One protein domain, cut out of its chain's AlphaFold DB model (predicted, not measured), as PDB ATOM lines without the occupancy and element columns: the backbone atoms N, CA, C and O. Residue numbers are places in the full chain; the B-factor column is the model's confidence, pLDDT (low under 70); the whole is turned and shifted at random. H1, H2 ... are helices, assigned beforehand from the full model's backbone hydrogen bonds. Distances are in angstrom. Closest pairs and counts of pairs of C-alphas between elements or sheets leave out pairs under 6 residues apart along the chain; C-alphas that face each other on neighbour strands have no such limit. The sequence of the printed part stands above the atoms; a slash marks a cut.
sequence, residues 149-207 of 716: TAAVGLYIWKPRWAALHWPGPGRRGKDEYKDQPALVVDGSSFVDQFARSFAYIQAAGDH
ATOM      1  N   THR A 149    -101.156 -36.180 -32.426       83.00
ATOM      2  CA  THR A 149    -101.319 -36.973 -31.197       83.00
ATOM      3  C   THR A 149    -102.781 -37.091 -30.770       83.00
ATOM      4  O   THR A 149    -103.252 -38.195 -30.497       83.00
ATOM      5  N   ALA A 150    -103.526 -35.981 -30.766       86.56
ATOM      6  CA  ALA A 150    -104.950 -35.993 -30.433       86.56
ATOM      7  C   ALA A 150    -105.770 -36.824 -31.439       86.56
ATOM      8  O   ALA A 150    -106.637 -37.600 -31.042       86.56
ATOM      9  N   ALA A 151    -105.473 -36.700 -32.736       85.50
ATOM     10  CA  ALA A 151    -106.140 -37.465 -33.783       85.50
ATOM     11  C   ALA A 151    -105.805 -38.965 -33.704       85.50
ATOM     12  O   ALA A 151    -106.701 -39.796 -33.808       85.50
ATOM     13  N   VAL A 152    -104.542 -39.332 -33.472       81.75
ATOM     14  CA  VAL A 152    -104.123 -40.731 -33.287       81.75
ATOM     15  C   VAL A 152    -104.819 -41.340 -32.070       81.75
ATOM     16  O   VAL A 152    -105.387 -42.429 -32.177       81.75
ATOM     17  N   GLY A 153    -104.823 -40.623 -30.942       81.25
ATOM     18  CA  GLY A 153    -105.471 -41.067 -29.709       81.25
ATOM     19  C   GLY A 153    -106.979 -41.265 -29.862       81.25
ATOM     20  O   GLY A 153    -107.519 -42.225 -29.324       81.25
ATOM     21  N   LEU A 154    -107.647 -40.403 -30.636       83.62
ATOM     22  CA  LEU A 154    -109.089 -40.503 -30.855       83.62
ATOM     23  C   LEU A 154    -109.493 -41.480 -31.954       83.62
ATOM     24  O   LEU A 154    -110.555 -42.071 -31.832       83.62
ATOM     25  N   TYR A 155    -108.717 -41.634 -33.026       82.69
ATOM     26  CA  TYR A 155    -109.207 -42.296 -34.243       82.69
ATOM     27  C   TYR A 155    -108.443 -43.562 -34.642       82.69
ATOM     28  O   TYR A 155    -108.962 -44.363 -35.417       82.69
ATOM     29  N   ILE A 156    -107.208 -43.751 -34.167       76.06
ATOM     30  CA  ILE A 156    -106.317 -44.813 -34.669       76.06
ATOM     31  C   ILE A 156    -106.170 -45.966 -33.667       76.06
ATOM     32  O   ILE A 156    -106.023 -47.120 -34.080       76.06
ATOM     33  N   TRP A 157    -106.229 -45.701 -32.358       60.47
ATOM     34  CA  TRP A 157    -105.886 -46.712 -31.356       60.47
ATOM     35  C   TRP A 157    -107.042 -47.691 -31.063       60.47
ATOM     36  O   TRP A 157    -108.058 -47.329 -30.481       60.47
ATOM     37  N   LYS A 158    -106.877 -48.969 -31.435       56.22
ATOM     38  CA  LYS A 158    -107.727 -50.092 -30.980       56.22
ATOM     39  C   LYS A 158    -107.192 -50.619 -29.635       56.22
ATOM     40  O   LYS A 158    -105.980 -50.784 -29.522       56.22
ATOM     41  N   PRO A 159    -108.038 -50.932 -28.641       53.34
ATOM     42  CA  PRO A 159    -109.273 -51.697 -28.810       53.34
ATOM     43  C   PRO A 159    -110.508 -50.844 -29.141       53.34
ATOM     44  O   PRO A 159    -110.619 -49.690 -28.749       53.34
ATOM     45  N   ARG A 160    -111.437 -51.446 -29.898       53.44
ATOM     46  CA  ARG A 160    -112.598 -50.836 -30.589       53.44
ATOM     47  C   ARG A 160    -113.568 -49.990 -29.740       53.44
ATOM     48  O   ARG A 160    -114.506 -49.454 -30.310       53.44
ATOM     49  N   TRP A 161    -113.393 -49.891 -28.426       54.41
ATOM     50  CA  TRP A 161    -114.387 -49.315 -27.516       54.41
ATOM     51  C   TRP A 161    -114.112 -47.865 -27.082       54.41
ATOM     52  O   TRP A 161    -114.999 -47.259 -26.493       54.41
ATOM     53  N   ALA A 162    -112.936 -47.292 -27.376       59.88
ATOM     54  CA  ALA A 162    -112.616 -45.898 -27.018       59.88
ATOM     55  C   ALA A 162    -112.284 -44.986 -28.216       59.88
ATOM     56  O   ALA A 162    -112.291 -43.765 -28.069       59.88
ATOM     57  N   ALA A 163    -111.996 -45.557 -29.390       71.44
ATOM     58  CA  ALA A 163    -111.701 -44.777 -30.586       71.44
ATOM     59  C   ALA A 163    -112.986 -44.372 -31.316       71.44
ATOM     60  O   ALA A 163    -113.840 -45.208 -31.610       71.44
ATOM     61  N   LEU A 164    -113.084 -43.092 -31.655       77.75
ATOM     62  CA  LEU A 164    -114.079 -42.565 -32.574       77.75
ATOM     63  C   LEU A 164    -113.771 -43.057 -33.993       77.75
ATOM     64  O   LEU A 164    -112.618 -43.222 -34.395       77.75
ATOM     65  N   HIS A 165    -114.808 -43.250 -34.799       78.19
ATOM     66  CA  HIS A 165    -114.639 -43.492 -36.226       78.19
ATOM     67  C   HIS A 165    -114.070 -42.234 -36.887       78.19
ATOM     68  O   HIS A 165    -114.611 -41.136 -36.740       78.19
ATOM     69  N   TRP A 166    -112.970 -42.396 -37.630       76.94
ATOM     70  CA  TRP A 166    -112.420 -41.309 -38.436       76.94
ATOM     71  C   TRP A 166    -113.495 -40.818 -39.418       76.94
ATOM     72  O   TRP A 166    -114.039 -41.640 -40.169       76.94
ATOM     73  N   PRO A 167    -113.789 -39.506 -39.463       67.19
ATOM     74  CA  PRO A 167    -114.701 -38.940 -40.441       67.19
ATOM     75  C   PRO A 167    -113.952 -38.900 -41.776       67.19
ATOM     76  O   PRO A 167    -113.369 -37.891 -42.167       67.19
ATOM     77  N   GLY A 168    -113.875 -40.044 -42.453       69.94
ATOM     78  CA  GLY A 168    -113.298 -40.112 -43.788       69.94
ATOM     79  C   GLY A 168    -114.017 -39.152 -44.748       69.94
ATOM     80  O   GLY A 168    -115.082 -38.626 -44.433       69.94
ATOM     81  N   PRO A 169    -113.493 -38.944 -45.966       56.03
ATOM     82  CA  PRO A 169    -114.100 -38.056 -46.969       56.03
ATOM     83  C   PRO A 169    -115.506 -38.467 -47.483       56.03
ATOM     84  O   PRO A 169    -115.994 -37.917 -48.466       56.03
ATOM     85  N   GLY A 170    -116.213 -39.383 -46.813       62.62
ATOM     86  CA  GLY A 170    -117.638 -39.659 -46.995       62.62
ATOM     87  C   GLY A 170    -118.366 -39.470 -45.663       62.62
ATOM     88  O   GLY A 170    -117.811 -39.791 -44.626       62.62
ATOM     89  N   ARG A 171    -119.607 -38.969 -45.681       57.94
ATOM     90  CA  ARG A 171    -120.416 -38.504 -44.523       57.94
ATOM     91  C   ARG A 171    -120.638 -39.483 -43.339       57.94
ATOM     92  O   ARG A 171    -121.487 -39.199 -42.499       57.94
ATOM     93  N   ARG A 172    -119.949 -40.622 -43.253       59.94
ATOM     94  CA  ARG A 172    -119.967 -41.501 -42.072       59.94
ATOM     95  C   ARG A 172    -119.217 -40.822 -40.917       59.94
ATOM     96  O   ARG A 172    -118.137 -40.285 -41.130       59.94
ATOM     97  N   GLY A 173    -119.827 -40.809 -39.734       62.88
ATOM     98  CA  GLY A 173    -119.333 -40.144 -38.520       62.88
ATOM     99  C   GLY A 173    -120.196 -38.963 -38.066       62.88
ATOM    100  O   GLY A 173    -120.311 -38.704 -36.872       62.88
ATOM    101  N   LYS A 174    -120.891 -38.286 -38.993       67.00
ATOM    102  CA  LYS A 174    -121.815 -37.202 -38.628       67.00
ATOM    103  C   LYS A 174    -122.981 -37.775 -37.815       67.00
ATOM    104  O   LYS A 174    -123.664 -38.676 -38.292       67.00
ATOM    105  N   ASP A 175    -123.181 -37.240 -36.611       77.81
ATOM    106  CA  ASP A 175    -124.217 -37.621 -35.638       77.81
ATOM    107  C   ASP A 175    -124.068 -39.021 -35.012       77.81
ATOM    108  O   ASP A 175    -124.857 -39.380 -34.142       77.81
ATOM    109  N   GLU A 176    -123.043 -39.795 -35.381       80.00
ATOM    110  CA  GLU A 176    -122.828 -41.154 -34.856       80.00
ATOM    111  C   GLU A 176    -122.567 -41.160 -33.341       80.00
ATOM    112  O   GLU A 176    -122.996 -42.062 -32.624       80.00
ATOM    113  N   TYR A 177    -121.922 -40.099 -32.855       81.94
ATOM    114  CA  TYR A 177    -121.563 -39.903 -31.450       81.94
ATOM    115  C   TYR A 177    -122.400 -38.817 -30.778       81.94
ATOM    116  O   TYR A 177    -122.034 -38.308 -29.716       81.94
ATOM    117  N   LYS A 178    -123.520 -38.424 -31.396       84.38
ATOM    118  CA  LYS A 178    -124.425 -37.459 -30.785       84.38
ATOM    119  C   LYS A 178    -124.908 -38.012 -29.443       84.38
ATOM    120  O   LYS A 178    -125.263 -39.181 -29.334       84.38
ATOM    121  N   ASP A 179    -124.879 -37.160 -28.424       83.00
ATOM    122  CA  ASP A 179    -125.276 -37.477 -27.048       83.00
ATOM    123  C   ASP A 179    -124.416 -38.542 -26.332       83.00
ATOM    124  O   ASP A 179    -124.712 -38.886 -25.187       83.00
ATOM    125  N   GLN A 180    -123.308 -38.997 -26.930       83.12
ATOM    126  CA  GLN A 180    -122.347 -39.863 -26.245       83.12
ATOM    127  C   GLN A 180    -121.371 -39.025 -25.400       83.12
ATOM    128  O   GLN A 180    -120.782 -38.062 -25.902       83.12
ATOM    129  N   PRO A 181    -121.183 -39.345 -24.108       84.50
ATOM    130  CA  PRO A 181    -120.231 -38.631 -23.270       84.50
ATOM    131  C   PRO A 181    -118.790 -38.954 -23.686       84.50
ATOM    132  O   PRO A 181    -118.434 -40.113 -23.875       84.50
ATOM    133  N   ALA A 182    -117.943 -37.928 -23.754       84.62
ATOM    134  CA  ALA A 182    -116.499 -38.072 -23.919       84.62
ATOM    135  C   ALA A 182    -115.787 -37.552 -22.663       84.62
ATOM    136  O   ALA A 182    -116.030 -36.424 -22.228       84.62
ATOM    137  N   LEU A 183    -114.901 -38.368 -22.088       87.06
ATOM    138  CA  LEU A 183    -114.029 -37.965 -20.986       87.06
ATOM    139  C   LEU A 183    -112.643 -37.629 -21.537       87.06
ATOM    140  O   LEU A 183    -111.966 -38.495 -22.083       87.06
ATOM    141  N   VAL A 184    -112.214 -36.382 -21.355       84.50
ATOM    142  CA  VAL A 184    -110.847 -35.940 -21.652       84.50
ATOM    143  C   VAL A 184    -110.150 -35.652 -20.328       84.50
ATOM    144  O   VAL A 184    -110.543 -34.737 -19.599       84.50
ATOM    145  N   VAL A 185    -109.154 -36.470 -19.992       84.62
ATOM    146  CA  VAL A 185    -108.348 -36.324 -18.773       84.62
ATOM    147  C   VAL A 185    -107.291 -35.246 -19.014       84.62
ATOM    148  O   VAL A 185    -106.771 -35.156 -20.113       84.62
ATOM    149  N   ASP A 186    -106.999 -34.421 -18.005       80.44
ATOM    150  CA  ASP A 186    -106.035 -33.305 -18.098       80.44
ATOM    151  C   ASP A 186    -106.390 -32.216 -19.138       80.44
ATOM    152  O   ASP A 186    -105.534 -31.582 -19.746       80.44
ATOM    153  N   GLY A 187    -107.693 -31.929 -19.279       80.69
ATOM    154  CA  GLY A 187    -108.321 -31.057 -20.289       80.69
ATOM    155  C   GLY A 187    -107.648 -29.721 -20.666       80.69
ATOM    156  O   GLY A 187    -108.030 -29.111 -21.668       80.69
ATOM    157  N   SER A 188    -106.699 -29.218 -19.879       83.25
ATOM    158  CA  SER A 188    -105.921 -28.007 -20.145       83.25
ATOM    159  C   SER A 188    -104.755 -28.175 -21.121       83.25
ATOM    160  O   SER A 188    -104.324 -27.158 -21.674       83.25
ATOM    161  N   SER A 189    -104.242 -29.386 -21.363       83.94
ATOM    162  CA  SER A 189    -103.108 -29.559 -22.280       83.94
ATOM    163  C   SER A 189    -103.491 -29.231 -23.735       83.94
ATOM    164  O   SER A 189    -104.670 -29.190 -24.098       83.94
ATOM    165  N   PHE A 190    -102.501 -28.970 -24.595       83.00
ATOM    166  CA  PHE A 190    -102.759 -28.717 -26.019       83.00
ATOM    167  C   PHE A 190    -103.412 -29.921 -26.704       83.00
ATOM    168  O   PHE A 190    -104.382 -29.746 -27.438       83.00
ATOM    169  N   VAL A 191    -102.929 -31.138 -26.428       85.81
ATOM    170  CA  VAL A 191    -103.505 -32.382 -26.967       85.81
ATOM    171  C   VAL A 191    -104.972 -32.501 -26.557       85.81
ATOM    172  O   VAL A 191    -105.829 -32.783 -27.392       85.81
ATOM    173  N   ASP A 192    -105.282 -32.172 -25.307       84.50
ATOM    174  CA  ASP A 192    -106.634 -32.291 -24.765       84.50
ATOM    175  C   ASP A 192    -107.591 -31.222 -25.295       84.50
ATOM    176  O   ASP A 192    -108.782 -31.469 -25.488       84.50
ATOM    177  N   GLN A 193    -107.086 -30.026 -25.592       86.88
ATOM    178  CA  GLN A 193    -107.855 -28.994 -26.287       86.88
ATOM    179  C   GLN A 193    -108.262 -29.443 -27.699       86.88
ATOM    180  O   GLN A 193    -109.415 -29.244 -28.097       86.88
ATOM    181  N   PHE A 194    -107.363 -30.102 -28.438       88.31
ATOM    182  CA  PHE A 194    -107.700 -30.682 -29.742       88.31
ATOM    183  C   PHE A 194    -108.626 -31.884 -29.614       88.31
ATOM    184  O   PHE A 194    -109.599 -31.964 -30.360       88.31
ATOM    185  N   ALA A 195    -108.396 -32.769 -28.641       88.50
ATOM    186  CA  ALA A 195    -109.271 -33.909 -28.397       88.50
ATOM    187  C   ALA A 195    -110.712 -33.458 -28.097       88.50
ATOM    188  O   ALA A 195    -111.662 -33.976 -28.684       88.50
ATOM    189  N   ARG A 196    -110.880 -32.414 -27.273       87.94
ATOM    190  CA  ARG A 196    -112.188 -31.785 -27.022       87.94
ATOM    191  C   ARG A 196    -112.797 -31.191 -28.285       87.94
ATOM    192  O   ARG A 196    -113.983 -31.386 -28.531       87.94
ATOM    193  N   SER A 197    -111.998 -30.491 -29.085       87.56
ATOM    194  CA  SER A 197    -112.466 -29.888 -30.337       87.56
ATOM    195  C   SER A 197    -112.930 -30.955 -31.333       87.56
ATOM    196  O   SER A 197    -113.986 -30.807 -31.939       87.56
ATOM    197  N   PHE A 198    -112.199 -32.064 -31.455       87.38
ATOM    198  CA  PHE A 198    -112.584 -33.199 -32.289       87.38
ATOM    199  C   PHE A 198    -113.863 -33.876 -31.797       87.38
ATOM    200  O   PHE A 198    -114.782 -34.069 -32.591       87.38
ATOM    201  N   ALA A 199    -113.958 -34.176 -30.499       85.62
ATOM    202  CA  ALA A 199    -115.165 -34.747 -29.908       85.62
ATOM    203  C   ALA A 199    -116.383 -33.829 -30.115       85.62
ATOM    204  O   ALA A 199    -117.458 -34.290 -30.491       85.62
ATOM    205  N   TYR A 200    -116.201 -32.513 -29.957       85.25
ATOM    206  CA  TYR A 200    -117.247 -31.526 -30.208       85.25
ATOM    207  C   TYR A 200    -117.676 -31.499 -31.679       85.25
ATOM    208  O   TYR A 200    -118.870 -31.541 -31.962       85.25
ATOM    209  N   ILE A 201    -116.731 -31.476 -32.626       82.38
ATOM    210  CA  ILE A 201    -117.032 -31.486 -34.068       82.38
ATOM    211  C   ILE A 201    -117.836 -32.736 -34.459       82.38
ATOM    212  O   ILE A 201    -118.772 -32.626 -35.251       82.38
ATOM    213  N   GLN A 202    -117.511 -33.897 -33.884       81.12
ATOM    214  CA  GLN A 202    -118.241 -35.148 -34.118       81.12
ATOM    215  C   GLN A 202    -119.662 -35.113 -33.536       81.12
ATOM    216  O   GLN A 202    -120.602 -35.601 -34.163       81.12
ATOM    217  N   ALA A 203    -119.836 -34.495 -32.365       79.62
ATOM    218  CA  ALA A 203    -121.127 -34.402 -31.688       79.62
ATOM    219  C   ALA A 203    -122.056 -33.304 -32.249       79.62
ATOM    220  O   ALA A 203    -123.275 -33.425 -32.143       79.62
ATOM    221  N   ALA A 204    -121.509 -32.220 -32.815       71.25
ATOM    222  CA  ALA A 204    -122.247 -30.977 -33.077       71.25
ATOM    223  C   ALA A 204    -123.032 -30.911 -34.403       71.25
ATOM    224  O   ALA A 204    -123.695 -29.906 -34.635       71.25
ATOM    225  N   GLY A 205    -122.975 -31.926 -35.273       58.84
ATOM    226  CA  GLY A 205    -123.924 -32.119 -36.383       58.84
ATOM    227  C   GLY A 205    -124.458 -30.859 -37.109       58.84
ATOM    228  O   GLY A 205    -125.631 -30.541 -36.984       58.84
ATOM    229  N   ASP A 206    -123.640 -30.201 -37.951       46.19
ATOM    230  CA  ASP A 206    -124.015 -29.096 -38.884       46.19
ATOM    231  C   ASP A 206    -124.241 -27.681 -38.280       46.19
ATOM    232  O   ASP A 206    -125.364 -27.239 -38.051       46.19
ATOM    233  N   HIS A 207    -123.175 -26.870 -38.213       44.06
ATOM    234  CA  HIS A 207    -123.285 -25.402 -38.238       44.06
ATOM    235  C   HIS A 207    -122.496 -24.816 -39.414       44.06
ATOM    236  O   HIS A 207    -121.340 -24.408 -39.299       44.06
TER     237      HIS A 207
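This is residues 149 to 207 of the 716 residues of an uncharacterized protein of Dentipellis fragilis (UniProt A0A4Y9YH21). With little regular structure, the domain is a short helix, H1, side by side with a longer one, H2, and a long loop joining them. From the end of H1 the loop bulges out around residue 160, swings past the far end of H2 near residues 167 to 174, and runs back along H2 to its first residue. The printed part has 59 residues, of which the two named helices, H1 then H2, hold 21, with no named strand; the class is all helix. It is compact, with a radius of gyration of the C-alphas of 11.2 A, and rounded, spanning 30 by 27 by 20 A.

H1, residues 149 to 155, begins at C-alpha 149 (-101.319, -36.973, -31.197). H2, residues 190 to 203, is 20.0 A long and ends at C-alpha 203 (-121.127, -34.402, -31.688).

H1 and H2 touch; their closest C-alphas, of Ala 150 and Val 191, are 5.2 A apart. They run the same way at a shallow tilt of 27 degrees. In both, every O i to N i+4 pair is within hydrogen-bond range.

The C-alphas of Gly 170 and Asp 186, the two farthest apart, are 31.8 A apart. The link is long, 34 residues, and the printed part has no cut. Residues 157 to 162, 167 to 174 and 205 to 207 have pLDDT under 70.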